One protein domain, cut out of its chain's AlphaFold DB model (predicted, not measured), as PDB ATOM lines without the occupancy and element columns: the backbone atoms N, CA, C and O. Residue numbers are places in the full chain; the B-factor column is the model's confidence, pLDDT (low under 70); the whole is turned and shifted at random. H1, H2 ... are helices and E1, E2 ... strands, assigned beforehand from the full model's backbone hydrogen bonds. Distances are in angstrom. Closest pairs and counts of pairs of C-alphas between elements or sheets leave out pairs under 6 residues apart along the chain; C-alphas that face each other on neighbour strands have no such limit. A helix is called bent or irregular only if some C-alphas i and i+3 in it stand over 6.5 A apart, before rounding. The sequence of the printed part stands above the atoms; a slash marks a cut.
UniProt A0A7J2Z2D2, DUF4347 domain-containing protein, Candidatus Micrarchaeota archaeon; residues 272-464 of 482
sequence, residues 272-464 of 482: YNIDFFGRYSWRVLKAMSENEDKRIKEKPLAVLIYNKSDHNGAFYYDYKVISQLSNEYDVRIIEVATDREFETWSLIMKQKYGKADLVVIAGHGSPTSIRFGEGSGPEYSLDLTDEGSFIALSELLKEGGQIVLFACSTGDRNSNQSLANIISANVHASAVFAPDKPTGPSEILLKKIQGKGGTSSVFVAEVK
ATOM      1  N   TYR A 272     135.003 -28.733  22.054       97.94
ATOM      2  CA  TYR A 272     133.712 -28.507  21.398       97.94
ATOM      3  C   TYR A 272     133.722 -28.795  19.888       97.94
ATOM      4  O   TYR A 272     132.709 -28.598  19.226       97.94
ATOM      5  N   ASN A 273     134.849 -29.252  19.328       98.00
ATOM      6  CA  ASN A 273     134.991 -29.585  17.903       98.00
ATOM      7  C   ASN A 273     134.715 -28.432  16.924       98.00
ATOM      8  O   ASN A 273     134.387 -28.689  15.768       98.00
ATOM      9  N   ILE A 274     134.831 -27.177  17.369       97.94
ATOM     10  CA  ILE A 274     134.547 -26.003  16.532       97.94
ATOM     11  C   ILE A 274     135.714 -25.737  15.578       97.94
ATOM     12  O   ILE A 274     136.851 -25.537  16.016       97.94
ATOM     13  N   ASP A 275     135.403 -25.675  14.287       96.19
ATOM     14  CA  ASP A 275     136.295 -25.279  13.203       96.19
ATOM     15  C   ASP A 275     135.893 -23.923  12.589       96.19
ATOM     16  O   ASP A 275     136.778 -23.184  12.154       96.19
ATOM     17  N   PHE A 276     134.604 -23.548  12.602       96.25
ATOM     18  CA  PHE A 276     134.102 -22.320  11.960       96.25
ATOM     19  C   PHE A 276     133.793 -21.185  12.946       96.25
ATOM     20  O   PHE A 276     132.648 -20.771  13.152       96.25
ATOM     21  N   PHE A 277     134.839 -20.639  13.560       96.62
ATOM     22  CA  PHE A 277     134.722 -19.603  14.591       96.62
ATOM     23  C   PHE A 277     134.004 -18.335  14.126       96.62
ATOM     24  O   PHE A 277     133.336 -17.689  14.934       96.62
ATOM     25  N   GLY A 278     134.110 -17.975  12.844       94.81
ATOM     26  CA  GLY A 278     133.502 -16.747  12.342       94.81
ATOM     27  C   GLY A 278     131.969 -16.769  12.342       94.81
ATOM     28  O   GLY A 278     131.359 -15.708  12.220       94.81
ATOM     29  N   ARG A 279     131.331 -17.936  12.524       94.31
ATOM     30  CA  ARG A 279     129.863 -18.073  12.618       94.31
ATOM     31  C   ARG A 279     129.278 -17.522  13.917       94.31
ATOM     32  O   ARG A 279     128.092 -17.202  13.985       94.31
ATOM     33  N   TYR A 280     130.105 -17.387  14.948       95.69
ATOM     34  CA  TYR A 280     129.660 -17.121  16.311       95.69
ATOM     35  C   TYR A 280     130.199 -15.783  16.822       95.69
ATOM     36  O   TYR A 280     131.253 -15.308  16.405       95.69
ATOM     37  N   SER A 281     129.481 -15.154  17.754       95.00
ATOM     38  CA  SER A 281     129.969 -13.925  18.392       95.00
ATOM     39  C   SER A 281     131.125 -14.230  19.344       95.00
ATOM     40  O   SER A 281     131.049 -15.209  20.096       95.00
ATOM     41  N   TRP A 282     132.124 -13.349  19.401       97.31
ATOM     42  CA  TRP A 282     133.275 -13.509  20.289       97.31
ATOM     43  C   TRP A 282     132.879 -13.691  21.753       97.31
ATOM     44  O   TRP A 282     133.365 -14.613  22.405       97.31
ATOM     45  N   ARG A 283     131.926 -12.893  22.247       96.88
ATOM     46  CA  ARG A 283     131.391 -13.017  23.609       96.88
ATOM     47  C   ARG A 283     130.964 -14.445  23.978       96.88
ATOM     48  O   ARG A 283     131.234 -14.887  25.092       96.88
ATOM     49  N   VAL A 284     130.312 -15.163  23.063       97.31
ATOM     50  CA  VAL A 284     129.855 -16.546  23.292       97.31
ATOM     51  C   VAL A 284     131.036 -17.510  23.305       97.31
ATOM     52  O   VAL A 284     131.181 -18.281  24.250       97.31
ATOM     53  N   LEU A 285     131.920 -17.415  22.310       98.25
ATOM     54  CA  LEU A 285     133.117 -18.254  22.208       98.25
ATOM     55  C   LEU A 285     134.034 -18.097  23.427       98.25
ATOM     56  O   LEU A 285     134.497 -19.083  24.004       98.25
ATOM     57  N   LYS A 286     134.246 -16.854  23.866       98.00
ATOM     58  CA  LYS A 286     135.019 -16.534  25.064       98.00
ATOM     59  C   LYS A 286     134.367 -17.114  26.317       98.00
ATOM     60  O   LYS A 286     135.039 -17.820  27.063       98.00
ATOM     61  N   ALA A 287     133.063 -16.898  26.511       97.62
ATOM     62  CA  ALA A 287     132.343 -17.447  27.659       97.62
ATOM     63  C   ALA A 287     132.409 -18.983  27.707       97.62
ATOM     64  O   ALA A 287     132.621 -19.548  28.779       97.62
ATOM     65  N   MET A 288     132.285 -19.665  26.566       98.06
ATOM     66  CA  MET A 288     132.423 -21.124  26.482       98.06
ATOM     67  C   MET A 288     133.831 -21.606  26.849       98.06
ATOM     68  O   MET A 288     133.963 -22.629  27.521       98.06
ATOM     69  N   SER A 289     134.873 -20.887  26.424       98.06
ATOM     70  CA  SER A 289     136.263 -21.224  26.753       98.06
ATOM     71  C   SER A 289     136.584 -20.967  28.232       98.06
ATOM     72  O   SER A 289     137.205 -21.797  28.884       98.06
ATOM     73  N   GLU A 290     136.114 -19.856  28.802       97.25
ATOM     74  CA  GLU A 290     136.320 -19.519  30.221       97.25
ATOM     75  C   GLU A 290     135.531 -20.422  31.180       97.25
ATOM     76  O   GLU A 290     135.893 -20.576  32.349       97.25
ATOM     77  N   ASN A 291     134.448 -21.025  30.688       97.06
ATOM     78  CA  ASN A 291     133.601 -21.946  31.434       97.06
ATOM     79  C   ASN A 291     133.671 -23.363  30.854       97.06
ATOM     80  O   ASN A 291     132.674 -24.084  30.889       97.06
ATOM     81  N   GLU A 292     134.820 -23.770  30.307       96.19
ATOM     82  CA  GLU A 292     134.947 -25.071  29.647       96.19
ATOM     83  C   GLU A 292     134.609 -26.241  30.573       96.19
ATOM     84  O   GLU A 292     134.019 -27.202  30.111       96.19
ATOM     85  N   ASP A 293     134.876 -26.155  31.877       94.19
ATOM     86  CA  ASP A 293     134.630 -27.259  32.820       94.19
ATOM     87  C   ASP A 293     133.449 -27.024  33.764       94.19
ATOM     88  O   ASP A 293     133.254 -27.759  34.733       94.19
ATOM     89  N   LYS A 294     132.648 -25.983  33.516       94.81
ATOM     90  CA  LYS A 294     131.525 -25.649  34.396       94.81
ATOM     91  C   LYS A 294     130.339 -25.057  33.653       94.81
ATOM     92  O   LYS A 294     130.481 -24.220  32.766       94.81
ATOM     93  N   ARG A 295     129.145 -25.449  34.092       94.62
ATOM     94  CA  ARG A 295     127.878 -24.828  33.698       94.62
ATOM     95  C   ARG A 295     127.615 -23.564  34.525       94.62
ATOM     96  O   ARG A 295     127.868 -23.553  35.731       94.62
ATOM     97  N   ILE A 296     127.034 -22.546  33.899       94.31
ATOM     98  CA  ILE A 296     126.435 -21.386  34.572       94.31
ATOM     99  C   ILE A 296     125.062 -21.825  35.100       94.31
ATOM    100  O   ILE A 296     124.104 -21.965  34.340       94.31
ATOM    101  N   LYS A 297     124.973 -22.127  36.400       93.38
ATOM    102  CA  LYS A 297     123.799 -22.787  37.003       93.38
ATOM    103  C   LYS A 297     122.542 -21.921  36.986       93.38
ATOM    104  O   LYS A 297     121.438 -22.454  36.996       93.38
ATOM    105  N   GLU A 298     122.712 -20.607  36.948       94.44
ATOM    106  CA  GLU A 298     121.640 -19.615  36.951       94.44
ATOM    107  C   GLU A 298     120.892 -19.564  35.613       94.44
ATOM    108  O   GLU A 298     119.811 -18.979  35.544       94.44
ATOM    109  N   LYS A 299     121.448 -20.170  34.555       94.75
ATOM    110  CA  LYS A 299     120.858 -20.174  33.217       94.75
ATOM    111  C   LYS A 299     120.414 -21.578  32.771       94.75
ATOM    112  O   LYS A 299     121.101 -22.574  33.049       94.75
ATOM    113  N   PRO A 300     119.286 -21.693  32.044       95.81
ATOM    114  CA  PRO A 300     118.957 -22.912  31.310       95.81
ATOM    115  C   PRO A 300     120.066 -23.248  30.304       95.81
ATOM    116  O   PRO A 300     120.722 -22.354  29.771       95.81
ATOM    117  N   LEU A 301     120.293 -24.538  30.061       97.50
ATOM    118  CA  LEU A 301     121.330 -24.997  29.135       97.50
ATOM    119  C   LEU A 301     120.748 -25.071  27.722       97.50
ATOM    120  O   LEU A 301     119.749 -25.758  27.509       97.50
ATOM    121  N   ALA A 302     121.388 -24.395  26.770       97.06
ATOM    122  CA  ALA A 302     121.129 -24.564  25.346       97.06
ATOM    123  C   ALA A 302     122.334 -25.226  24.677       97.06
ATOM    124  O   ALA A 302     123.449 -24.717  24.788       97.06
ATOM    125  N   VAL A 303     122.110 -26.330  23.964       98.12
ATOM    126  CA  VAL A 303     123.141 -26.988  23.152       98.12
ATOM    127  C   VAL A 303     122.817 -26.795  21.676       98.12
ATOM    128  O   VAL A 303     121.755 -27.184  21.203       98.12
ATOM    129  N   LEU A 304     123.724 -26.148  20.957       97.69
ATOM    130  CA  LEU A 304     123.625 -25.829  19.541       97.69
ATOM    131  C   LEU A 304     124.571 -26.763  18.790       97.69
ATOM    132  O   LEU A 304     125.769 -26.778  19.057       97.69
ATOM    133  N   ILE A 305     124.031 -27.529  17.858       98.06
ATOM    134  CA  ILE A 305     124.737 -28.550  17.096       98.06
ATOM    135  C   ILE A 305     124.746 -28.102  15.642       98.06
ATOM    136  O   ILE A 305     123.719 -28.164  14.973       98.06
ATOM    137  N   TYR A 306     125.882 -27.591  15.174       97.62
ATOM    138  CA  TYR A 306     126.046 -27.063  13.820       97.62
ATOM    139  C   TYR A 306     126.767 -28.060  12.915       97.62
ATOM    140  O   TYR A 306     127.607 -28.843  13.353       97.62
ATOM    141  N   ASN A 307     126.472 -28.007  11.623       96.81
ATOM    142  CA  ASN A 307     127.169 -28.801  10.628       96.81
ATOM    143  C   ASN A 307     128.549 -28.221  10.272       96.81
ATOM    144  O   ASN A 307     128.754 -27.005  10.251       96.81
ATOM    145  N   LYS A 308     129.500 -29.080   9.898       96.25
ATOM    146  CA  LYS A 308     130.786 -28.641   9.328       96.25
ATOM    147  C   LYS A 308     130.709 -28.339   7.823       96.25
ATOM    148  O   LYS A 308     131.568 -27.638   7.301       96.25
ATOM    149  N   SER A 309     129.670 -28.801   7.126       90.69
ATOM    150  CA  SER A 309     129.451 -28.536   5.692       90.69
ATOM    151  C   SER A 309     128.606 -27.278   5.442       90.69
ATOM    152  O   SER A 309     127.393 -27.353   5.278       90.69
ATOM    153  N   ASP A 310     129.237 -26.101   5.399       89.25
ATOM    154  CA  ASP A 310     128.575 -24.828   5.045       89.25
ATOM    155  C   ASP A 310     129.228 -24.191   3.817       89.25
ATOM    156  O   ASP A 310     129.908 -23.163   3.884       89.25
ATOM    157  N   HIS A 311     129.055 -24.844   2.671       81.44
ATOM    158  CA  HIS A 311     129.680 -24.446   1.410       81.44
ATOM    159  C   HIS A 311     129.326 -23.017   0.959       81.44
ATOM    160  O   HIS A 311     130.084 -22.408   0.207       81.44
ATOM    161  N   ASN A 312     128.180 -22.476   1.388       81.31
ATOM    162  CA  ASN A 312     127.712 -21.147   0.991       81.31
ATOM    163  C   ASN A 312     127.848 -20.085   2.096       81.31
ATOM    164  O   ASN A 312     127.515 -18.920   1.858       81.31
ATOM    165  N   GLY A 313     128.355 -20.458   3.274       86.25
ATOM    166  CA  GLY A 313     128.517 -19.554   4.404       86.25
ATOM    167  C   GLY A 313     127.188 -19.054   4.979       86.25
ATOM    168  O   GLY A 313     127.130 -17.923   5.474       86.25
ATOM    169  N   ALA A 314     126.109 -19.834   4.875       85.88
ATOM    170  CA  ALA A 314     124.783 -19.435   5.338       85.88
ATOM    171  C   ALA A 314     124.767 -19.118   6.837       85.88
ATOM    172  O   ALA A 314     124.081 -18.180   7.247       85.88
ATOM    173  N   PHE A 315     125.556 -19.834   7.637       90.69
ATOM    174  CA  PHE A 315     125.515 -19.731   9.096       90.69
ATOM    175  C   PHE A 315     126.364 -18.582   9.662       90.69
ATOM    176  O   PHE A 315     126.315 -18.292  10.856       90.69
ATOM    177  N   TYR A 316     127.106 -17.851   8.822       89.56
ATOM    178  CA  TYR A 316     127.871 -16.670   9.257       89.56
ATOM    179  C   TYR A 316     127.007 -15.478   9.669       89.56
ATOM    180  O   TYR A 316     127.518 -14.490  10.201       89.56
ATOM    181  N   TYR A 317     125.700 -15.554   9.432       87.12
ATOM    182  CA  TYR A 317     124.743 -14.524   9.817       87.12
ATOM    183  C   TYR A 317     124.063 -14.813  11.166       87.12
ATOM    184  O   TYR A 317     123.364 -13.942  11.693       87.12
ATOM    185  N   ASP A 318     124.316 -15.981  11.760       88.62
ATOM    186  CA  ASP A 318     123.618 -16.490  12.947       88.62
ATOM    187  C   ASP A 318     124.117 -15.864  14.244       88.62
ATOM    188  O   ASP A 318     123.403 -15.875  15.251       88.62
ATOM    189  N   TYR A 319     125.317 -15.269  14.226       90.25
ATOM    190  CA  TYR A 319     125.964 -14.710  15.413       90.25
ATOM    191  C   TYR A 319     125.045 -13.783  16.219       90.25
ATOM    192  O   TYR A 319     125.151 -13.734  17.442       90.25
ATOM    193  N   LYS A 320     124.112 -13.074  15.565       89.31
ATOM    194  CA  LYS A 320     123.134 -12.209  16.241       89.31
ATOM    195  C   LYS A 320     122.124 -13.000  17.068       89.31
ATOM    196  O   LYS A 320     121.905 -12.656  18.226       89.31
ATOM    197  N   VAL A 321     121.523 -14.042  16.494       87.88
ATOM    198  CA  VAL A 321     120.538 -14.892  17.187       87.88
ATOM    199  C   VAL A 321     121.217 -15.653  18.321       87.88
ATOM    200  O   VAL A 321     120.699 -15.690  19.434       87.88
ATOM    201  N   ILE A 322     122.418 -16.178  18.079       92.00
ATOM    202  CA  ILE A 322     123.201 -16.891  19.095       92.00
ATOM    203  C   ILE A 322     123.604 -15.943  20.233       92.00
ATOM    204  O   ILE A 322     123.477 -16.288  21.409       92.00
ATOM    205  N   SER A 323     124.025 -14.716  19.910       91.75
ATOM    206  CA  SER A 323     124.329 -13.693  20.913       91.75
ATOM    207  C   SER A 323     123.094 -13.338  21.750       91.75
ATOM    208  O   SER A 323     123.184 -13.280  22.977       91.75
ATOM    209  N   GLN A 324     121.921 -13.193  21.126       90.44
ATOM    210  CA  GLN A 324     120.658 -12.987  21.844       90.44
ATOM    211  C   GLN A 324     120.327 -14.162  22.766       90.44
ATOM    212  O   GLN A 324     119.993 -13.936  23.930       90.44
ATOM    213  N   LEU A 325     120.480 -15.398  22.286       90.94
ATOM    214  CA  LEU A 325     120.246 -16.603  23.078       90.94
ATOM    215  C   LEU A 325     121.164 -16.659  24.305       90.94
ATOM    216  O   LEU A 325     120.712 -16.991  25.397       90.94
ATOM    217  N   SER A 326     122.429 -16.257  24.155       94.19
ATOM    218  CA  SER A 326     123.418 -16.263  25.241       94.19
ATOM    219  C   SER A 326     123.101 -15.315  26.402       94.19
ATOM    220  O   SER A 326     123.636 -15.471  27.504       94.19
ATOM    221  N   ASN A 327     122.211 -14.339  26.199       93.00
ATOM    222  CA  ASN A 327     121.743 -13.493  27.296       93.00
ATOM    223  C   ASN A 327     120.897 -14.295  28.292       93.00
ATOM    224  O   ASN A 327     121.012 -14.066  29.494       93.00
ATOM    225  N   GLU A 328     120.154 -15.285  27.803       91.62
ATOM    226  CA  GLU A 328     119.147 -16.027  28.566       91.62
ATOM    227  C   GLU A 328     119.588 -17.463  28.886       91.62
ATOM    228  O   GLU A 328     119.216 -18.000  29.924       91.62
ATOM    229  N   TYR A 329     120.428 -18.069  28.043       95.12
ATOM    230  CA  TYR A 329     120.920 -19.439  28.199       95.12
ATOM    231  C   TYR A 329     122.421 -19.492  28.486       95.12
ATOM    232  O   TYR A 329     123.189 -18.612  28.088       95.12
ATOM    233  N   ASP A 330     122.845 -20.562  29.158       97.44
ATOM    234  CA  ASP A 330     124.209 -21.067  29.051       97.44
ATOM    235  C   ASP A 330     124.307 -21.796  27.707       97.44
ATOM    236  O   ASP A 330     123.761 -22.886  27.546       97.44
ATOM    237  N   VAL A 331     124.904 -21.139  26.714       97.44
ATOM    238  CA  VAL A 331     124.994 -21.645  25.342       97.44
ATOM    239  C   VAL A 331     126.261 -22.478  25.183       97.44
ATOM    240  O   VAL A 331     127.365 -21.993  25.429       97.44
ATOM    241  N   ARG A 332     126.100 -23.714  24.708       98.19
ATOM    242  CA  ARG A 332     127.188 -24.600  24.286       98.19
ATOM    243  C   ARG A 332     127.009 -24.928  22.821       98.19
ATOM    244  O   ARG A 332     125.931 -25.334  22.411       98.19
ATOM    245  N   ILE A 333     128.056 -24.722  22.042       98.38
ATOM    246  CA  ILE A 333     128.055 -24.958  20.602       98.38
ATOM    247  C   ILE A 333     128.992 -26.124  20.335       98.38
ATOM    248  O   ILE A 333     130.093 -26.142  20.879       98.38
ATOM    249  N   ILE A 334     128.560 -27.071  19.518       98.56
ATOM    250  CA  ILE A 334     129.402 -28.119  18.952       98.56
ATOM    251  C   ILE A 334     129.228 -28.134  17.438       98.56
ATOM    252  O   ILE A 334     128.155 -27.803  16.930       98.56
ATOM    253  N   GLU A 335     130.276 -28.532  16.726       98.25
ATOM    254  CA  GLU A 335     130.201 -28.774  15.287       98.25
ATOM    255  C   GLU A 335     130.426 -30.247  14.979       98.25
ATOM    256  O   GLU A 335     131.288 -30.896  15.573       98.25
ATOM    257  N   VAL A 336     129.640 -30.777  14.047       98.38
ATOM    258  CA  VAL A 336     129.635 -32.200  13.704       98.38
ATOM    259  C   VAL A 336     129.670 -32.372  12.189       98.38
ATOM    260  O   VAL A 336     129.044 -31.612  11.446       98.38
ATOM    261  N   ALA A 337     130.443 -33.349  11.720       97.75
ATOM    262  CA  ALA A 337     130.510 -33.748  10.315       97.75
ATOM    263  C   ALA A 337     129.754 -35.050  10.022       97.75
ATOM    264  O   ALA A 337     129.426 -35.296   8.862       97.75
ATOM    265  N   THR A 338     129.485 -35.865  11.044       97.94
ATOM    266  CA  THR A 338     128.834 -37.173  10.907       97.94
ATOM    267  C   THR A 338     127.807 -37.431  12.009       97.94
ATOM    268  O   THR A 338     127.838 -36.780  13.057       97.94
ATOM    269  N   ASP A 339     126.930 -38.405  11.787       97.00
ATOM    270  CA  ASP A 339     126.019 -38.994  12.779       97.00
ATOM    271  C   ASP A 339     126.758 -39.461  14.050       97.00
ATOM    272  O   ASP A 339     126.390 -39.131  15.175       97.00
ATOM    273  N   ARG A 340     127.903 -40.127  13.899       97.44
ATOM    274  CA  ARG A 340     128.718 -40.610  15.013       97.44
ATOM    275  C   ARG A 340     129.338 -39.467  15.805       97.44
ATOM    276  O   ARG A 340     129.464 -39.563  17.029       97.44
ATOM    277  N   GLU A 341     129.762 -38.394  15.136       98.19
ATOM    278  CA  GLU A 341     130.202 -37.180  15.827       98.19
ATOM    279  C   GLU A 341     129.037 -36.533  16.581       98.19
ATOM    280  O   GLU A 341     129.223 -36.133  17.731       98.19
ATOM    281  N   PHE A 342     127.846 -36.485  15.977       98.31
ATOM    282  CA  PHE A 342     126.622 -36.014  16.620       98.31
ATOM    283  C   PHE A 342     126.317 -36.788  17.905       98.31
ATOM    284  O   PHE A 342     126.154 -36.175  18.964       98.31
ATOM    285  N   GLU A 343     126.318 -38.119  17.849       98.12
ATOM    286  CA  GLU A 343     126.112 -38.986  19.011       98.12
ATOM    287  C   GLU A 343     127.168 -38.741  20.089       98.12
ATOM    288  O   GLU A 343     126.850 -38.444  21.245       98.12
ATOM    289  N   THR A 344     128.441 -38.817  19.694       98.06
ATOM    290  CA  THR A 344     129.584 -38.710  20.605       98.06
ATOM    291  C   THR A 344     129.568 -37.375  21.340       98.06
ATOM    292  O   THR A 344     129.651 -37.333  22.569       98.06
ATOM    293  N   TRP A 345     129.422 -36.269  20.610       98.38
ATOM    294  CA  TRP A 345     129.434 -34.946  21.214       98.38
ATOM    295  C   TRP A 345     128.172 -34.654  22.020       98.38
ATOM    296  O   TRP A 345     128.279 -34.005  23.060       98.38
ATOM    297  N   SER A 346     127.007 -35.182  21.633       98.38
ATOM    298  CA  SER A 346     125.786 -35.075  22.444       98.38
ATOM    299  C   SER A 346     125.967 -35.727  23.818       98.38
ATOM    300  O   SER A 346     125.658 -35.120  24.847       98.38
ATOM    301  N   LEU A 347     126.554 -36.925  23.861       98.31
ATOM    302  CA  LEU A 347     126.850 -37.619  25.115       98.31
ATOM    303  C   LEU A 347     127.916 -36.889  25.947       98.31
ATOM    304  O   LEU A 347     127.744 -36.751  27.161       98.31
ATOM    305  N   ILE A 348     128.970 -36.355  25.316       98.00
ATOM    306  CA  ILE A 348     129.983 -35.538  26.007       98.00
ATOM    307  C   ILE A 348     129.341 -34.284  26.615       98.00
ATOM    308  O   ILE A 348     129.586 -33.979  27.784       98.00
ATOM    309  N   MET A 349     128.491 -33.570  25.868       98.25
ATOM    310  CA  MET A 349     127.800 -32.376  26.369       98.25
ATOM    311  C   MET A 349     126.904 -32.711  27.567       98.25
ATOM    312  O   MET A 349     126.972 -32.025  28.589       98.25
ATOM    313  N   LYS A 350     126.135 -33.806  27.483       98.00
ATOM    314  CA  LYS A 350     125.319 -34.322  28.593       98.00
ATOM    315  C   LYS A 350     126.170 -34.632  29.823       98.00
ATOM    316  O   LYS A 350     125.814 -34.235  30.930       98.00
ATOM    317  N   GLN A 351     127.282 -35.344  29.649       97.69
ATOM    318  CA  GLN A 351     128.151 -35.740  30.756       97.69
ATOM    319  C   GLN A 351     128.821 -34.528  31.413       97.69
ATOM    320  O   GLN A 351     128.931 -34.478  32.638       97.69
ATOM    321  N   LYS A 352     129.243 -33.547  30.611       97.12
ATOM    322  CA  LYS A 352     130.007 -32.389  31.084       97.12
ATOM    323  C   LYS A 352     129.129 -31.296  31.696       97.12
ATOM    324  O   LYS A 352     129.494 -30.719  32.718       97.12
ATOM    325  N   TYR A 353     127.968 -31.019  31.103       97.88
ATOM    326  CA  TYR A 353     127.125 -29.873  31.479       97.88
ATOM    327  C   TYR A 353     125.725 -30.261  31.973       97.88
ATOM    328  O   TYR A 353     124.982 -29.408  32.471       97.88
ATOM    329  N   GLY A 354     125.366 -31.543  31.895       97.62
ATOM    330  CA  GLY A 354     124.031 -32.043  32.201       97.62
ATOM    331  C   GLY A 354     123.081 -31.956  31.007       97.62
ATOM    332  O   GLY A 354     123.473 -31.657  29.882       97.62
ATOM    333  N   LYS A 355     121.800 -32.235  31.262       98.19
ATOM    334  CA  LYS A 355     120.767 -32.238  30.223       98.19
ATOM    335  C   LYS A 355     120.376 -30.822  29.788       98.19
ATOM    336  O   LYS A 355     120.247 -29.927  30.629       98.19
ATOM    337  N   ALA A 356     120.157 -30.651  28.487       97.81
ATOM    338  CA  ALA A 356     119.815 -29.385  27.857       97.81
ATOM    339  C   ALA A 356     118.312 -29.087  27.955       97.81
ATOM    340  O   ALA A 356     117.478 -29.961  27.724       97.81
ATOM    341  N   ASP A 357     117.969 -27.841  28.280       95.88
ATOM    342  CA  ASP A 357     116.591 -27.340  28.229       95.88
ATOM    343  C   ASP A 357     116.180 -27.032  26.770       95.88
ATOM    344  O   ASP A 357     115.006 -27.141  26.412       95.88
ATOM    345  N   LEU A 358     117.157 -26.689  25.923       95.06
ATOM    346  CA  LEU A 358     116.996 -26.416  24.497       95.06
ATOM    347  C   LEU A 358     118.109 -27.100  23.694       95.06
ATOM    348  O   LEU A 358     119.288 -26.933  24.008       95.06
ATOM    349  N   VAL A 359     117.749 -27.803  22.623       97.19
ATOM    350  CA  VAL A 359     118.695 -28.284  21.609       97.19
ATOM    351  C   VAL A 359     118.368 -27.645  20.264       97.19
ATOM    352  O   VAL A 359     117.220 -27.662  19.825       97.19
ATOM    353  N   VAL A 360     119.370 -27.074  19.601       95.31
ATOM    354  CA  VAL A 360     119.251 -26.539  18.239       95.31
ATOM    355  C   VAL A 360     120.118 -27.387  17.323       95.31
ATOM    356  O   VAL A 360     121.292 -27.566  17.619       95.31
ATOM    357  N   ILE A 361     119.568 -27.889  16.221       96.38
ATOM    358  CA  ILE A 361     120.305 -28.686  15.232       96.38
ATOM    359  C   ILE A 361     120.316 -27.912  13.920       96.38
ATOM    360  O   ILE A 361     119.262 -27.727  13.318       96.38
ATOM    361  N   ALA A 362     121.483 -27.439  13.491       94.75
ATOM    362  CA  ALA A 362     121.651 -26.565  12.338       94.75
ATOM    363  C   ALA A 362     122.434 -27.235  11.210       94.75
ATOM    364  O   ALA A 362     123.496 -27.817  11.423       94.75
ATOM    365  N   GLY A 363     121.910 -27.116   9.991       94.88
ATOM    366  CA  GLY A 363     122.568 -27.619   8.793       94.88
ATOM    367  C   GLY A 363     121.729 -27.441   7.534       94.88
ATOM    368  O   GLY A 363     120.615 -26.913   7.563       94.88
ATOM    369  N   HIS A 364     122.260 -27.871   6.393       94.06
ATOM    370  CA  HIS A 364     121.483 -27.888   5.157       94.06
ATOM    371  C   HIS A 364     120.441 -29.010   5.223       94.06
ATOM    372  O   HIS A 364     120.792 -30.180   5.342       94.06
ATOM    373  N   GLY A 365     119.163 -28.635   5.181       93.75
ATOM    374  CA  GLY A 365     118.043 -29.550   5.397       93.75
ATOM    375  C   GLY A 365     117.334 -29.996   4.128       93.75
ATOM    376  O   GLY A 365     117.298 -29.282   3.123       93.75
ATOM    377  N   SER A 366     116.712 -31.160   4.236       93.75
ATOM    378  CA  SER A 366     115.629 -31.651   3.394       93.75
ATOM    379  C   SER A 366     114.446 -32.043   4.296       93.75
ATOM    380  O   SER A 366     114.590 -32.044   5.522       93.75
ATOM    381  N   PRO A 367     113.278 -32.420   3.747       94.38
ATOM    382  CA  PRO A 367     112.193 -32.951   4.566       94.38
ATOM    383  C   PRO A 367     112.591 -34.109   5.483       94.38
ATOM    384  O   PRO A 367     112.041 -34.214   6.572       94.38
ATOM    385  N   THR A 368     113.546 -34.949   5.084       95.81
ATOM    386  CA  THR A 368     113.877 -36.200   5.785       95.81
ATOM    387  C   THR A 368     115.270 -36.217   6.407       95.81
ATOM    388  O   THR A 368     115.631 -37.220   7.012       95.81
ATOM    389  N   SER A 369     116.076 -35.160   6.252       96.50
ATOM    390  CA  SER A 369     117.454 -35.161   6.758       96.50
ATOM    391  C   SER A 369     118.055 -33.772   6.984       96.50
ATOM    392  O   SER A 369     117.616 -32.781   6.394       96.50
ATOM    393  N   ILE A 370     119.099 -33.706   7.813       96.69
ATOM    394  CA  ILE A 370     119.980 -32.542   7.988       96.69
ATOM    395  C   ILE A 370     121.412 -32.968   7.685       96.69
ATOM    396  O   ILE A 370     121.933 -33.882   8.311       96.69
ATOM    397  N   ARG A 371     122.073 -32.291   6.747       96.69
ATOM    398  CA  ARG A 371     123.453 -32.595   6.358       96.69
ATOM    399  C   ARG A 371     124.462 -32.005   7.342       96.69
ATOM    400  O   ARG A 371     124.498 -30.786   7.535       96.69
ATOM    401  N   PHE A 372     125.331 -32.857   7.880       96.44
ATOM    402  CA  PHE A 372     126.422 -32.503   8.787       96.44
ATOM    403  C   PHE A 372     127.765 -32.306   8.069       96.44
ATOM    404  O   PHE A 372     128.478 -31.340   8.353       96.44
ATOM    405  N   GLY A 373     128.093 -33.155   7.092       94.94
ATOM    406  CA  GLY A 373     129.398 -33.161   6.422       94.94
ATOM    407  C   GLY A 373     129.342 -33.153   4.894       94.94
ATOM    408  O   GLY A 373     128.285 -33.277   4.284       94.94
ATOM    409  N   GLU A 374     130.512 -33.001   4.265       93.31
ATOM    410  CA  GLU A 374     130.665 -32.926   2.799       93.31
ATOM    411  C   GLU A 374     130.562 -34.290   2.091       93.31
ATOM    412  O   GLU A 374     130.529 -34.345   0.861       93.31
ATOM    413  N   GLY A 375     130.483 -35.398   2.832       93.06
ATOM    414  CA  GLY A 375     130.276 -36.720   2.245       93.06
ATOM    415  C   GLY A 375     128.873 -36.902   1.655       93.06
ATOM    416  O   GLY A 375     127.995 -36.044   1.796       93.06
ATOM    417  N   SER A 376     128.686 -38.014   0.942       91.69
ATOM    418  CA  SER A 376     127.434 -38.373   0.256       91.69
ATOM    419  C   SER A 376     126.691 -39.552   0.890       91.69
ATOM    420  O   SER A 376     125.619 -39.909   0.409       91.69
ATOM    421  N   GLY A 377     127.285 -40.198   1.894       94.38
ATOM    422  CA  GLY A 377     126.672 -41.308   2.620       94.38
ATOM    423  C   GLY A 377     125.730 -40.838   3.737       94.38
ATOM    424  O   GLY A 377     125.824 -39.674   4.148       94.38
ATOM    425  N   PRO A 378     124.828 -41.717   4.215       93.94
ATOM    426  CA  PRO A 378     123.905 -41.411   5.310       93.94
ATOM    427  C   PRO A 378     124.635 -40.982   6.587       93.94
ATOM    428  O   PRO A 378     124.169 -40.079   7.272       93.94
ATOM    429  N   GLU A 379     125.849 -41.492   6.823       96.44
ATOM    430  CA  GLU A 379     126.674 -41.149   7.984       96.44
ATOM    431  C   GLU A 379     127.057 -39.659   8.049       96.44
ATOM    432  O   GLU A 379     127.512 -39.174   9.078       96.44
ATOM    433  N   TYR A 380     126.891 -38.895   6.962       97.31
ATOM    434  CA  TYR A 380     127.148 -37.450   6.918       97.31
ATOM    435  C   TYR A 380     125.888 -36.605   7.138       97.31
ATOM    436  O   TYR A 380     125.905 -35.391   6.893       97.31
ATOM    437  N   SER A 381     124.794 -37.216   7.581       96.50
ATOM    438  CA  SER A 381     123.530 -36.557   7.887       96.50
ATOM    439  C   SER A 381     122.897 -37.111   9.157       96.50
ATOM    440  O   SER A 381     123.237 -38.196   9.590       96.50
ATOM    441  N   LEU A 382     121.981 -36.339   9.741       95.44
ATOM    442  CA  LEU A 382     120.933 -36.867  10.606       95.44
ATOM    443  C   LEU A 382     119.716 -37.163   9.731       95.44
ATOM    444  O   LEU A 382     119.141 -36.224   9.172       95.44
ATOM    445  N   ASP A 383     119.329 -38.422   9.612       93.50
ATOM    446  CA  ASP A 383     118.185 -38.893   8.845       93.50
ATOM    447  C   ASP A 383     117.237 -39.784   9.670       93.50
ATOM    448  O   ASP A 383     117.304 -39.855  10.895       93.50
ATOM    449  N   LEU A 384     116.249 -40.383   9.002       87.12
ATOM    450  CA  LEU A 384     115.170 -41.133   9.651       87.12
ATOM    451  C   LEU A 384     115.606 -42.497  10.210       87.12
ATOM    452  O   LEU A 384     114.827 -43.118  10.932       87.12
ATOM    453  N   THR A 385     116.789 -42.981   9.837       87.00
ATOM    454  CA  THR A 385     117.307 -44.307  10.187       87.00
ATOM    455  C   THR A 385     118.280 -44.284  11.366       87.00
ATOM    456  O   THR A 385     118.638 -45.344  11.881       87.00
ATOM    457  N   ASP A 386     118.639 -43.096  11.858       86.44
ATOM    458  CA  ASP A 386     119.670 -42.915  12.880       86.44
ATOM    459  C   ASP A 386     119.140 -43.128  14.306       86.44
ATOM    460  O   ASP A 386     119.063 -42.206  15.127       86.44
ATOM    461  N   GLU A 387     118.791 -44.373  14.636       93.56
ATOM    462  CA  GLU A 387     118.323 -44.746  15.979       93.56
ATOM    463  C   GLU A 387     119.311 -44.313  17.077       93.56
ATOM    464  O   GLU A 387     118.903 -43.770  18.107       93.56
ATOM    465  N   GLY A 388     120.617 -44.490  16.839       94.81
ATOM    466  CA  GLY A 388     121.677 -44.073  17.762       94.81
ATOM    467  C   GLY A 388     121.679 -42.564  18.016       94.81
ATOM    468  O   GLY A 388     121.734 -42.126  19.171       94.81
ATOM    469  N   SER A 389     121.500 -41.763  16.963       95.12
ATOM    470  CA  SER A 389     121.411 -40.306  17.071       95.12
ATOM    471  C   SER A 389     120.160 -39.864  17.822       95.12
ATOM    472  O   SER A 389     120.240 -38.961  18.656       95.12
ATOM    473  N   PHE A 390     119.011 -40.515  17.614       96.19
ATOM    474  CA  PHE A 390     117.802 -40.207  18.385       96.19
ATOM    475  C   PHE A 390     117.940 -40.577  19.863       96.19
ATOM    476  O   PHE A 390     117.509 -39.799  20.719       96.19
ATOM    477  N   ILE A 391     118.601 -41.693  20.186       96.81
ATOM    478  CA  ILE A 391     118.931 -42.052  21.573       96.81
ATOM    479  C   ILE A 391     119.854 -40.995  22.186       96.81
ATOM    480  O   ILE A 391     119.553 -40.474  23.258       96.81
ATOM    481  N   ALA A 392     120.938 -40.618  21.507       97.69
ATOM    482  CA  ALA A 392     121.875 -39.616  22.012       97.69
ATOM    483  C   ALA A 392     121.207 -38.241  22.213       97.69
ATOM    484  O   ALA A 392     121.420 -37.588  23.239       97.69
ATOM    485  N   LEU A 393     120.354 -37.825  21.274       97.56
ATOM    486  CA  LEU A 393     119.569 -36.593  21.358       97.56
ATOM    487  C   LEU A 393     118.579 -36.630  22.526       97.56
ATOM    488  O   LEU A 393     118.482 -35.670  23.292       97.56
ATOM    489  N   SER A 394     117.884 -37.753  22.696       97.38
ATOM    490  CA  SER A 394     116.995 -38.015  23.824       97.38
ATOM    491  C   SER A 394     117.748 -37.937  25.154       97.38
ATOM    492  O   SER A 394     117.363 -37.205  26.067       97.38
ATOM    493  N   GLU A 395     118.901 -38.587  25.263       97.94
ATOM    494  CA  GLU A 395     119.709 -38.551  26.475       97.94
ATOM    495  C   GLU A 395     120.244 -37.159  26.829       97.94
ATOM    496  O   GLU A 395     120.342 -36.826  28.020       97.94
ATOM    497  N   LEU A 396     120.599 -36.369  25.813       98.38
ATOM    498  CA  LEU A 396     121.032 -34.985  25.957       98.38
ATOM    499  C   LEU A 396     119.881 -34.080  26.407       98.38
ATOM    500  O   LEU A 396     120.092 -33.179  27.222       98.38
ATOM    501  N   LEU A 397     118.667 -34.309  25.909       98.19
ATOM    502  CA  LEU A 397     117.517 -33.462  26.191       98.19
ATOM    503  C   LEU A 397     116.953 -33.721  27.594       98.19
ATOM    504  O   LEU A 397     116.724 -34.855  28.032       98.19
ATOM    505  N   LYS A 398     116.693 -32.641  28.329       97.12
ATOM    506  CA  LYS A 398     115.961 -32.698  29.595       97.12
ATOM    507  C   LYS A 398     114.513 -33.113  29.342       97.12
ATOM    508  O   LYS A 398     113.955 -32.796  28.298       97.12
ATOM    509  N   GLU A 399     113.896 -33.781  30.313       94.94
ATOM    510  CA  GLU A 399     112.463 -34.086  30.255       94.94
ATOM    511  C   GLU A 399     111.659 -32.798  30.028       94.94
ATOM    512  O   GLU A 399     111.820 -31.823  30.771       94.94
ATOM    513  N   GLY A 400     110.840 -32.775  28.975       90.19
ATOM    514  CA  GLY A 400     110.090 -31.588  28.565       90.19
ATOM    515  C   GLY A 400     110.927 -30.478  27.909       90.19
ATOM    516  O   GLY A 400     110.409 -29.378  27.700       90.19
ATOM    517  N   GLY A 401     112.191 -30.735  27.566       94.50
ATOM    518  CA  GLY A 401     113.037 -29.829  26.788       94.50
ATOM    519  C   GLY A 401     112.527 -29.631  25.359       94.50
ATOM    520  O   GLY A 401     111.625 -30.332  24.899       94.50
ATOM    521  N   GLN A 402     113.091 -28.655  24.654       94.06
ATOM    522  CA  GLN A 402     112.668 -28.289  23.299       94.06
ATOM    523  C   GLN A 402     113.758 -28.573  22.271       94.06
ATOM    524  O   GLN A 402     114.944 -28.418  22.561       94.06
ATOM    525  N   ILE A 403     113.347 -28.931  21.054       94.44
ATOM    526  CA  ILE A 403     114.244 -29.092  19.906       94.44
ATOM    527  C   ILE A 403     113.873 -28.074  18.832       94.44
ATOM    528  O   ILE A 403     112.697 -27.878  18.528       94.44
ATOM    529  N   VAL A 404     114.879 -27.446  18.227       92.56
ATOM    530  CA  VAL A 404     114.727 -26.556  17.073       92.56
ATOM    531  C   VAL A 404     115.582 -27.082  15.929       92.56
ATOM    532  O   VAL A 404     116.799 -27.192  16.059       92.56
ATOM    533  N   LEU A 405     114.956 -27.379  14.796       93.31
ATOM    534  CA  LEU A 405     115.629 -27.774  13.566       93.31
ATOM    535  C   LEU A 405     115.884 -26.533  12.725       93.31
ATOM    536  O   LEU A 405     114.981 -25.949  12.120       93.31
ATOM    537  N   PHE A 406     117.144 -26.131  12.695       91.12
ATOM    538  CA  PHE A 406     117.625 -24.995  11.942       91.12
ATOM    539  C   PHE A 406     118.099 -25.420  10.548       91.12
ATOM    540  O   PHE A 406     119.276 -25.326  10.198       91.12
ATOM    541  N   ALA A 407     117.159 -25.956   9.772       92.12
ATOM    542  CA  ALA A 407     117.440 -26.599   8.498       92.12
ATOM    543  C   ALA A 407     116.199 -26.606   7.593       92.12
ATOM    544  O   ALA A 407     115.094 -26.891   8.056       92.12
ATOM    545  N   CYS A 408     116.378 -26.300   6.304       91.50
ATOM    546  CA  CYS A 408     115.298 -26.155   5.323       91.50
ATOM    547  C   CYS A 408     114.318 -27.338   5.299       91.50
ATOM    548  O   CYS A 408     114.738 -28.489   5.225       91.50
ATOM    549  N   SER A 409     113.017 -27.030   5.279       91.69
ATOM    550  CA  SER A 409     111.913 -27.975   5.034       91.69
ATOM    551  C   SER A 409     111.823 -29.194   5.961       91.69
ATOM    552  O   SER A 409     111.018 -30.081   5.699       91.69
ATOM    553  N   THR A 410     112.584 -29.257   7.055       93.19
ATOM    554  CA  THR A 410     112.592 -30.404   7.987       93.19
ATOM    555  C   THR A 410     111.259 -30.622   8.717       93.19
ATOM    556  O   THR A 410     111.055 -31.672   9.326       93.19
ATOM    557  N   GLY A 411     110.344 -29.649   8.645       90.69
ATOM    558  CA  GLY A 411     108.958 -29.729   9.112       90.69
ATOM    559  C   GLY A 411     107.917 -29.734   7.986       90.69
ATOM    560  O   GLY A 411     106.781 -29.324   8.229       90.69
ATOM    561  N   ASP A 412     108.281 -30.112   6.753       89.94
ATOM    562  CA  ASP A 412     107.350 -30.146   5.615       89.94
ATOM    563  C   ASP A 412     106.146 -31.058   5.902       89.94
ATOM    564  O   ASP A 412     106.262 -32.269   6.086       89.94
ATOM    565  N   ARG A 413     104.960 -30.449   5.897       80.50
ATOM    566  CA  ARG A 413     103.673 -31.077   6.220       80.50
ATOM    567  C   ARG A 413     103.187 -32.046   5.151       80.50
ATOM    568  O   ARG A 413     102.326 -32.869   5.440       80.50
ATOM    569  N   ASN A 414     103.696 -31.926   3.929       84.12
ATOM    570  CA  ASN A 414     103.338 -32.829   2.839       84.12
ATOM    571  C   ASN A 414     104.106 -34.154   2.933       84.12
ATOM    572  O   ASN A 414     103.751 -35.117   2.255       84.12
ATOM    573  N   SER A 415     105.134 -34.215   3.786       81.44
ATOM    574  CA  SER A 415     105.843 -35.442   4.110       81.44
ATOM    575  C   SER A 415     105.352 -35.993   5.445       81.44
ATOM    576  O   SER A 415     105.682 -35.487   6.521       81.44
ATOM    577  N   ASN A 416     104.629 -37.114   5.395       77.69
ATOM    578  CA  ASN A 416     104.303 -37.894   6.595       77.69
ATOM    579  C   ASN A 416     105.565 -38.411   7.317       77.69
ATOM    580  O   ASN A 416     105.481 -38.858   8.456       77.69
ATOM    581  N   GLN A 417     106.726 -38.323   6.666       87.75
ATOM    582  CA  GLN A 417     108.034 -38.727   7.164       87.75
ATOM    583  C   GLN A 417     108.966 -37.522   7.361       87.75
ATOM    584  O   GLN A 417     110.175 -37.641   7.188       87.75
ATOM    585  N   SER A 418     108.428 -36.337   7.679       93.38
ATOM    586  CA  SER A 418     109.297 -35.205   8.007       93.38
ATOM    587  C   SER A 418     110.186 -35.527   9.215       93.38
ATOM    588  O   SER A 418     109.742 -36.169  10.173       93.38
ATOM    589  N   LEU A 419     111.438 -35.068   9.187       94.81
ATOM    590  CA  LEU A 419     112.401 -35.307  10.260       94.81
ATOM    591  C   LEU A 419     111.866 -34.805  11.608       94.81
ATOM    592  O   LEU A 419     112.033 -35.470  12.627       94.81
ATOM    593  N   ALA A 420     111.152 -33.675  11.617       93.88
ATOM    594  CA  ALA A 420     110.513 -33.153  12.819       93.88
ATOM    595  C   ALA A 420     109.494 -34.129  13.432       93.88
ATOM    596  O   ALA A 420     109.476 -34.301  14.650       93.88
ATOM    597  N   ASN A 421     108.674 -34.789  12.604       91.75
ATOM    598  CA  ASN A 421     107.705 -35.780  13.076       91.75
ATOM    599  C   ASN A 421     108.409 -37.012  13.655       91.75
ATOM    600  O   ASN A 421     108.009 -37.504  14.708       91.75
ATOM    601  N   ILE A 422     109.469 -37.487  12.994       93.75
ATOM    602  CA  ILE A 422     110.235 -38.649  13.459       93.75
ATOM    603  C   ILE A 422     110.951 -38.343  14.776       93.75
ATOM    604  O   ILE A 422     110.840 -39.127  15.718       93.75
ATOM    605  N   ILE A 423     111.589 -37.177  14.905       94.19
ATOM    606  CA  ILE A 423     112.183 -36.737  16.176       94.19
ATOM    607  C   ILE A 423     111.103 -36.628  17.256       94.19
ATOM    608  O   ILE A 423     111.292 -37.138  18.355       94.19
ATOM    609  N   SER A 424     109.947 -36.028  16.949       92.19
ATOM    610  CA  SER A 424     108.851 -35.889  17.916       92.19
ATOM    611  C   SER A 424     108.275 -37.229  18.386       92.19
ATOM    612  O   SER A 424     107.678 -37.268  19.458       92.19
ATOM    613  N   ALA A 425     108.400 -38.297  17.593       91.81
ATOM    614  CA  ALA A 425     107.930 -39.632  17.957       91.81
ATOM    615  C   ALA A 425     108.953 -40.432  18.782       91.81
ATOM    616  O   ALA A 425     108.564 -41.294  19.569       91.81
ATOM    617  N   ASN A 426     110.247 -40.153  18.607       93.88
ATOM    618  CA  ASN A 426     111.336 -40.947  19.187       93.88
ATOM    619  C   ASN A 426     112.082 -40.243  20.333       93.88
ATOM    620  O   ASN A 426     112.833 -40.886  21.065       93.88
ATOM    621  N   VAL A 427     111.882 -38.937  20.515       94.75
ATOM    622  CA  VAL A 427     112.553 -38.130  21.541       94.75
ATOM    623  C   VAL A 427     111.520 -37.503  22.477       94.75
ATOM    624  O   VAL A 427     110.529 -36.945  22.012       94.75
ATOM    625  N   HIS A 428     111.761 -37.521  23.797       93.69
ATOM    626  CA  HIS A 428     110.882 -36.921  24.829       93.69
ATOM    627  C   HIS A 428     110.917 -35.381  24.865       93.69
ATOM    628  O   HIS A 428     110.933 -34.746  25.924       93.69
ATOM    629  N   ALA A 429     110.932 -34.749  23.694       92.88
ATOM    630  CA  ALA A 429     110.812 -33.309  23.572       92.88
ATOM    631  C   ALA A 429     109.373 -32.863  23.860       92.88
ATOM    632  O   ALA A 429     108.414 -33.459  23.374       92.88
ATOM    633  N   SER A 430     109.207 -31.763  24.596       91.94
ATOM    634  CA  SER A 430     107.890 -31.123  24.732       91.94
ATOM    635  C   SER A 430     107.421 -30.495  23.420       91.94
ATOM    636  O   SER A 430     106.218 -30.351  23.198       91.94
ATOM    637  N   ALA A 431     108.367 -30.099  22.565       90.12
ATOM    638  CA  ALA A 431     108.112 -29.545  21.247       90.12
ATOM    639  C   ALA A 431     109.328 -29.710  20.324       90.12
ATOM    640  O   ALA A 431     110.475 -29.572  20.762       90.12
ATOM    641  N   VAL A 432     109.050 -29.921  19.035       91.94
ATOM    642  CA  VAL A 432     110.024 -29.866  17.938       91.94
ATOM    643  C   VAL A 432     109.603 -28.753  16.975       91.94
ATOM    644  O   VAL A 432     108.534 -28.812  16.366       91.94
ATOM    645  N   PHE A 433     110.428 -27.718  16.847       90.31
ATOM    646  CA  PHE A 433     110.195 -26.583  15.954       90.31
ATOM    647  C   PHE A 433     111.026 -26.743  14.687       90.31
ATOM    648  O   PHE A 433     112.245 -26.825  14.768       90.31
ATOM    649  N   ALA A 434     110.386 -26.767  13.521       90.94
ATOM    650  CA  ALA A 434     111.065 -26.991  12.249       90.94
ATOM    651  C   ALA A 434     110.353 -26.258  11.103       90.94
ATOM    652  O   ALA A 434     109.121 -26.270  11.055       90.94
ATOM    653  N   PRO A 435     111.077 -25.617  10.176       88.75
ATOM    654  CA  PRO A 435     110.472 -24.910   9.053       88.75
ATOM    655  C   PRO A 435     109.777 -25.876   8.084       88.75
ATOM    656  O   PRO A 435     110.329 -26.912   7.716       88.75
ATOM    657  N   ASP A 436     108.586 -25.503   7.616       87.12
ATOM    658  CA  ASP A 436     107.805 -26.277   6.639       87.12
ATOM    659  C   ASP A 436     108.181 -25.983   5.176       87.12
ATOM    660  O   ASP A 436     107.663 -26.604   4.252       87.12
ATOM    661  N   LYS A 437     109.104 -25.042   4.963       86.06
ATOM    662  CA  LYS A 437     109.631 -24.631   3.660       86.06
ATOM    663  C   LYS A 437     111.103 -24.214   3.781       86.06
ATOM    664  O   LYS A 437     111.603 -24.078   4.901       86.06
ATOM    665  N   PRO A 438     111.819 -23.969   2.671       86.75
ATOM    666  CA  PRO A 438     113.171 -23.423   2.737       86.75
ATOM    667  C   PRO A 438     113.195 -22.104   3.526       86.75
ATOM    668  O   PRO A 438     112.417 -21.193   3.240       86.75
ATOM    669  N   THR A 439     114.063 -22.024   4.536       79.94
ATOM    670  CA  THR A 439     114.162 -20.898   5.478       79.94
ATOM    671  C   THR A 439     115.623 -20.504   5.646       79.94
ATOM    672  O   THR A 439     116.516 -21.343   5.522       79.94
ATOM    673  N   GLY A 440     115.867 -19.221   5.905       69.25
ATOM    674  CA  GLY A 440     117.201 -18.706   6.199       69.25
ATOM    675  C   GLY A 440     117.400 -18.447   7.693       69.25
ATOM    676  O   GLY A 440     116.424 -18.342   8.439       69.25
ATOM    677  N   PRO A 441     118.648 -18.235   8.143       64.19
ATOM    678  CA  PRO A 441     118.900 -18.059   9.561       64.19
ATOM    679  C   PRO A 441     118.255 -16.867  10.261       64.19
ATOM    680  O   PRO A 441     117.950 -16.900  11.451       64.19
ATOM    681  N   SER A 442     117.947 -15.816   9.509       68.38
ATOM    682  CA  SER A 442     117.251 -14.637  10.027       68.38
ATOM    683  C   SER A 442     115.804 -14.892  10.476       68.38
ATOM    684  O   SER A 442     115.129 -13.953  10.896       68.38
ATOM    685  N   GLU A 443     115.288 -16.112  10.330       72.38
ATOM    686  CA  GLU A 443     113.874 -16.433  10.526       72.38
ATOM    687  C   GLU A 443     113.583 -17.173  11.839       72.38
ATOM    688  O   GLU A 443     112.415 -17.429  12.130       72.38
ATOM    689  N   ILE A 444     114.596 -17.441  12.669       68.31
ATOM    690  CA  ILE A 444     114.392 -17.873  14.059       68.31
ATOM    691  C   ILE A 444     114.179 -16.653  14.954       68.31
ATOM    692  O   ILE A 444     114.979 -15.719  14.986       68.31
ATOM    693  N   LEU A 445     113.088 -16.681  15.712       77.50
ATOM    694  CA  LEU A 445     112.696 -15.665  16.673       77.50
ATOM    695  C   LEU A 445     112.715 -16.274  18.071       77.50
ATOM    696  O   LEU A 445     112.044 -17.265  18.337       77.50
ATOM    697  N   LEU A 446     113.431 -15.648  18.998       71.06
ATOM    698  CA  LEU A 446     113.305 -15.978  20.414       71.06
ATOM    699  C   LEU A 446     112.105 -15.221  20.976       71.06
ATOM    700  O   LEU A 446     112.126 -13.992  21.068       71.06
ATOM    701  N   LYS A 447     111.045 -15.940  21.350       80.69
ATOM    702  CA  LYS A 447     109.896 -15.359  22.045       80.69
ATOM    703  C   LYS A 447     109.961 -15.694  23.522       80.69
ATOM    704  O   LYS A 447     110.005 -16.852  23.922       80.69
ATOM    705  N   LYS A 448     109.920 -14.659  24.353       77.75
ATOM    706  CA  LYS A 448     109.753 -14.808  25.796       77.75
ATOM    707  C   LYS A 448     108.291 -15.149  26.083       77.75
ATOM    708  O   LYS A 448     107.415 -14.322  25.844       77.75
ATOM    709  N   ILE A 449     108.025 -16.344  26.592       76.69
ATOM    710  CA  ILE A 449     106.700 -16.761  27.052       76.69
ATOM    711  C   ILE A 449     106.671 -16.645  28.577       76.69
ATOM    712  O   ILE A 449     107.531 -17.185  29.275       76.69
ATOM    713  N   GLN A 450     105.687 -15.923  29.112       75.69
ATOM    714  CA  GLN A 450     105.435 -15.924  30.552       75.69
ATOM    715  C   GLN A 450     104.776 -17.247  30.949       75.69
ATOM    716  O   GLN A 450     103.747 -17.632  30.392       75.69
ATOM    717  N   GLY A 451     105.370 -17.947  31.913       70.06
ATOM    718  CA  GLY A 451     104.780 -19.136  32.507       70.06
ATOM    719  C   GLY A 451     103.453 -18.811  33.195       70.06
ATOM    720  O   GLY A 451     103.234 -17.692  33.672       70.06
ATOM    721  N   LYS A 452     102.557 -19.805  33.275       57.16
ATOM    722  CA  LYS A 452     101.329 -19.713  34.079       57.16
ATOM    723  C   LYS A 452     101.721 -19.447  35.538       57.16
ATOM    724  O   LYS A 452     102.187 -20.352  36.218       57.16
ATOM    725  N   GLY A 453     101.570 -18.200  35.983       74.38
ATOM    726  CA  GLY A 453     101.981 -17.736  37.314       74.38
ATOM    727  C   GLY A 453     102.880 -16.494  37.320       74.38
ATOM    728  O   GLY A 453     103.138 -15.960  38.390       74.38
ATOM    729  N   GLY A 454     103.349 -16.013  36.160       66.69
ATOM    730  CA  GLY A 454     104.054 -14.726  36.021       66.69
ATOM    731  C   GLY A 454     105.464 -14.654  36.627       66.69
ATOM    732  O   GLY A 454     106.181 -13.692  36.370       66.69
ATOM    733  N   THR A 455     105.886 -15.660  37.395       58.53
ATOM    734  CA  THR A 455     107.176 -15.675  38.106       58.53
ATOM    735  C   THR A 455     108.313 -16.320  37.320       58.53
ATOM    736  O   THR A 455     109.475 -16.072  37.628       58.53
ATOM    737  N   SER A 456     108.014 -17.108  36.284       54.12
ATOM    738  CA  SER A 456     109.018 -17.683  35.387       54.12
ATOM    739  C   SER A 456     108.749 -17.271  33.944       54.12
ATOM    740  O   SER A 456     107.622 -17.328  33.453       54.12
ATOM    741  N   SER A 457     109.794 -16.835  33.250       53.91
ATOM    742  CA  SER A 457     109.760 -16.628  31.806       53.91
ATOM    743  C   SER A 457     110.591 -17.703  31.130       53.91
ATOM    744  O   SER A 457     111.776 -17.827  31.434       53.91
ATOM    745  N   VAL A 458     109.978 -18.453  30.220       61.28
ATOM    746  CA  VAL A 458     110.669 -19.425  29.372       61.28
ATOM    747  C   VAL A 458     110.826 -18.793  28.000       61.28
ATOM    748  O   VAL A 458     109.873 -18.232  27.461       61.28
ATOM    749  N   PHE A 459     112.022 -18.853  27.432       66.38
ATOM    750  CA  PHE A 459     112.214 -18.470  26.043       66.38
ATOM    751  C   PHE A 459     111.890 -19.672  25.171       66.38
ATOM    752  O   PHE A 459     112.370 -20.773  25.409       66.38
ATOM    753  N   VAL A 460     111.036 -19.458  24.185       65.31
ATOM    754  CA  VAL A 460     110.716 -20.450  23.172       65.31
ATOM    755  C   VAL A 460     111.228 -19.904  21.856       65.31
ATOM    756  O   VAL A 460     110.908 -18.779  21.465       65.31
ATOM    757  N   ALA A 461     112.067 -20.687  21.196       63.53
ATOM    758  CA  ALA A 461     112.447 -20.407  19.827       63.53
ATOM    759  C   ALA A 461     111.261 -20.744  18.914       63.53
ATOM    760  O   ALA A 461     110.731 -21.851  18.943       63.53
ATOM    761  N   GLU A 462     110.835 -19.775  18.114       66.38
ATOM    762  CA  GLU A 462     109.812 -19.923  17.086       66.38
ATOM    763  C   GLU A 462     110.448 -19.665  15.723       66.38
ATOM    764  O   GLU A 462     111.269 -18.761  15.578       66.38
ATOM    765  N   VAL A 463     110.059 -20.421  14.701       63.62
ATOM    766  CA  VAL A 463     110.514 -20.171  13.330       63.62
ATOM    767  C   VAL A 463     109.421 -19.383  12.607       63.62
ATOM    768  O   VAL A 463     108.244 -19.721  12.677       63.62
ATOM    769  N   LYS A 464     109.775 -18.319  11.882       54.41
ATOM    770  CA  LYS A 464     108.827 -17.364  11.271       54.41
ATOM    771  C   LYS A 464     107.823 -17.995  10.284       54.41
ATOM    772  O   LYS A 464     106.842 -17.351   9.919       54.41
TER     773      LYS A 464
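AT A GLANCE: This is residues 272 to 464 of the 482 residues of the protein "DUF4347 domain-containing protein" of Candidatus Micrarchaeota archaeon (UniProt A0A7J2Z2D2). A twisted sheet of five parallel strands makes the core, with H4, H5 and H6 packed over one face; H3 and the hairpin E8 and E9 cover parts of the other, the hairpin only partly face to face with the sheet. H1 grazes the sheet at its E2 edge, and the small hairpin E4 and E5 follows E3. The printed part has 193 residues, of mixed class, with six named helices and nine named strands in the order H1 E1 H2 H3 E2 H4 E3 E4 E5 H5 E6 H6 E7 E8 E9. It is compact, with a radius of gyration of the C-alphas of 15.4 A and spans of 42 by 37 by 30 A.

IN THESE COORDINATES: H1, residues 282 to 290, begins at C-alpha 282 (133.275, -13.509, 20.289). E1 is residues 301 to 307, 19.8 A long; H2, 314 to 317, is only just irregular, C-alphas 314 and 317 being 6.6 A apart. H3 is 319 to 328, E2 330 to 336, H4 339 to 353, 20.8 A long, and E3 356 to 362. E4 is 364 to 366, E5 369 to 371, H5 387 to 396, E6 397 to 406, H6 419 to 426 and E7 431 to 433. E8 is 444 to 450, 18.9 A, and E9, 457 to 463, ends at C-alpha 463 (110.514, -20.171, 13.330).

HOW THE PARTS SIT: The sheet runs E2 E1 E3 E6 E7; N 304 and O 332, 2.8 A, N 305 and O 360, 2.7 A, N 406 and O 361, 2.7 A, and N 433 and O 403, 2.8 A, are within hydrogen-bond range across its pairs in turn. E1, H2 H3, E2 and E6, H6, E7 are strand-helix-strand units, parallel neighbours joined through helices; E2, H4, E3 is a split one, with E1 between; the three crossovers are right-handed. H4 and H5 touch at Lys 350 and Leu 396, C-alphas 5.1 A apart, at a shallow tilt of 17 degrees. H6 is over E7, at a height over the sheet of 9.0 A. H3, on the opposite face, touches H1 at a steep tilt of 52 degrees, C-alphas 284 and 323 being 6.7 A apart. H2 is only just not on the sheet, with 4 pairs of C-alphas within 10 A. E8 and E9, with N 447 and O 460 at 2.8 A, make a sandwich, two sheets face to face, with the large sheet, 37 degrees between planes. In the hairpin E4 and E5, N 366 and O 369 are 2.8 A apart. Every O i to N i+4 pair is within hydrogen-bond range in H1, H4, H5 and H6, and 4 of 6 in H3; H2 is too short for one.

THE WHOLE: The farthest C-alphas, of Ser 376 and Gly 453, are 49.5 A apart. The printed part has no cut; the links E5 to H5 and E6 to H6 are long. Mean pLDDT of the printed part is 90.5; residues 440 to 442, 444, 452 and 454 to 464 are under 70.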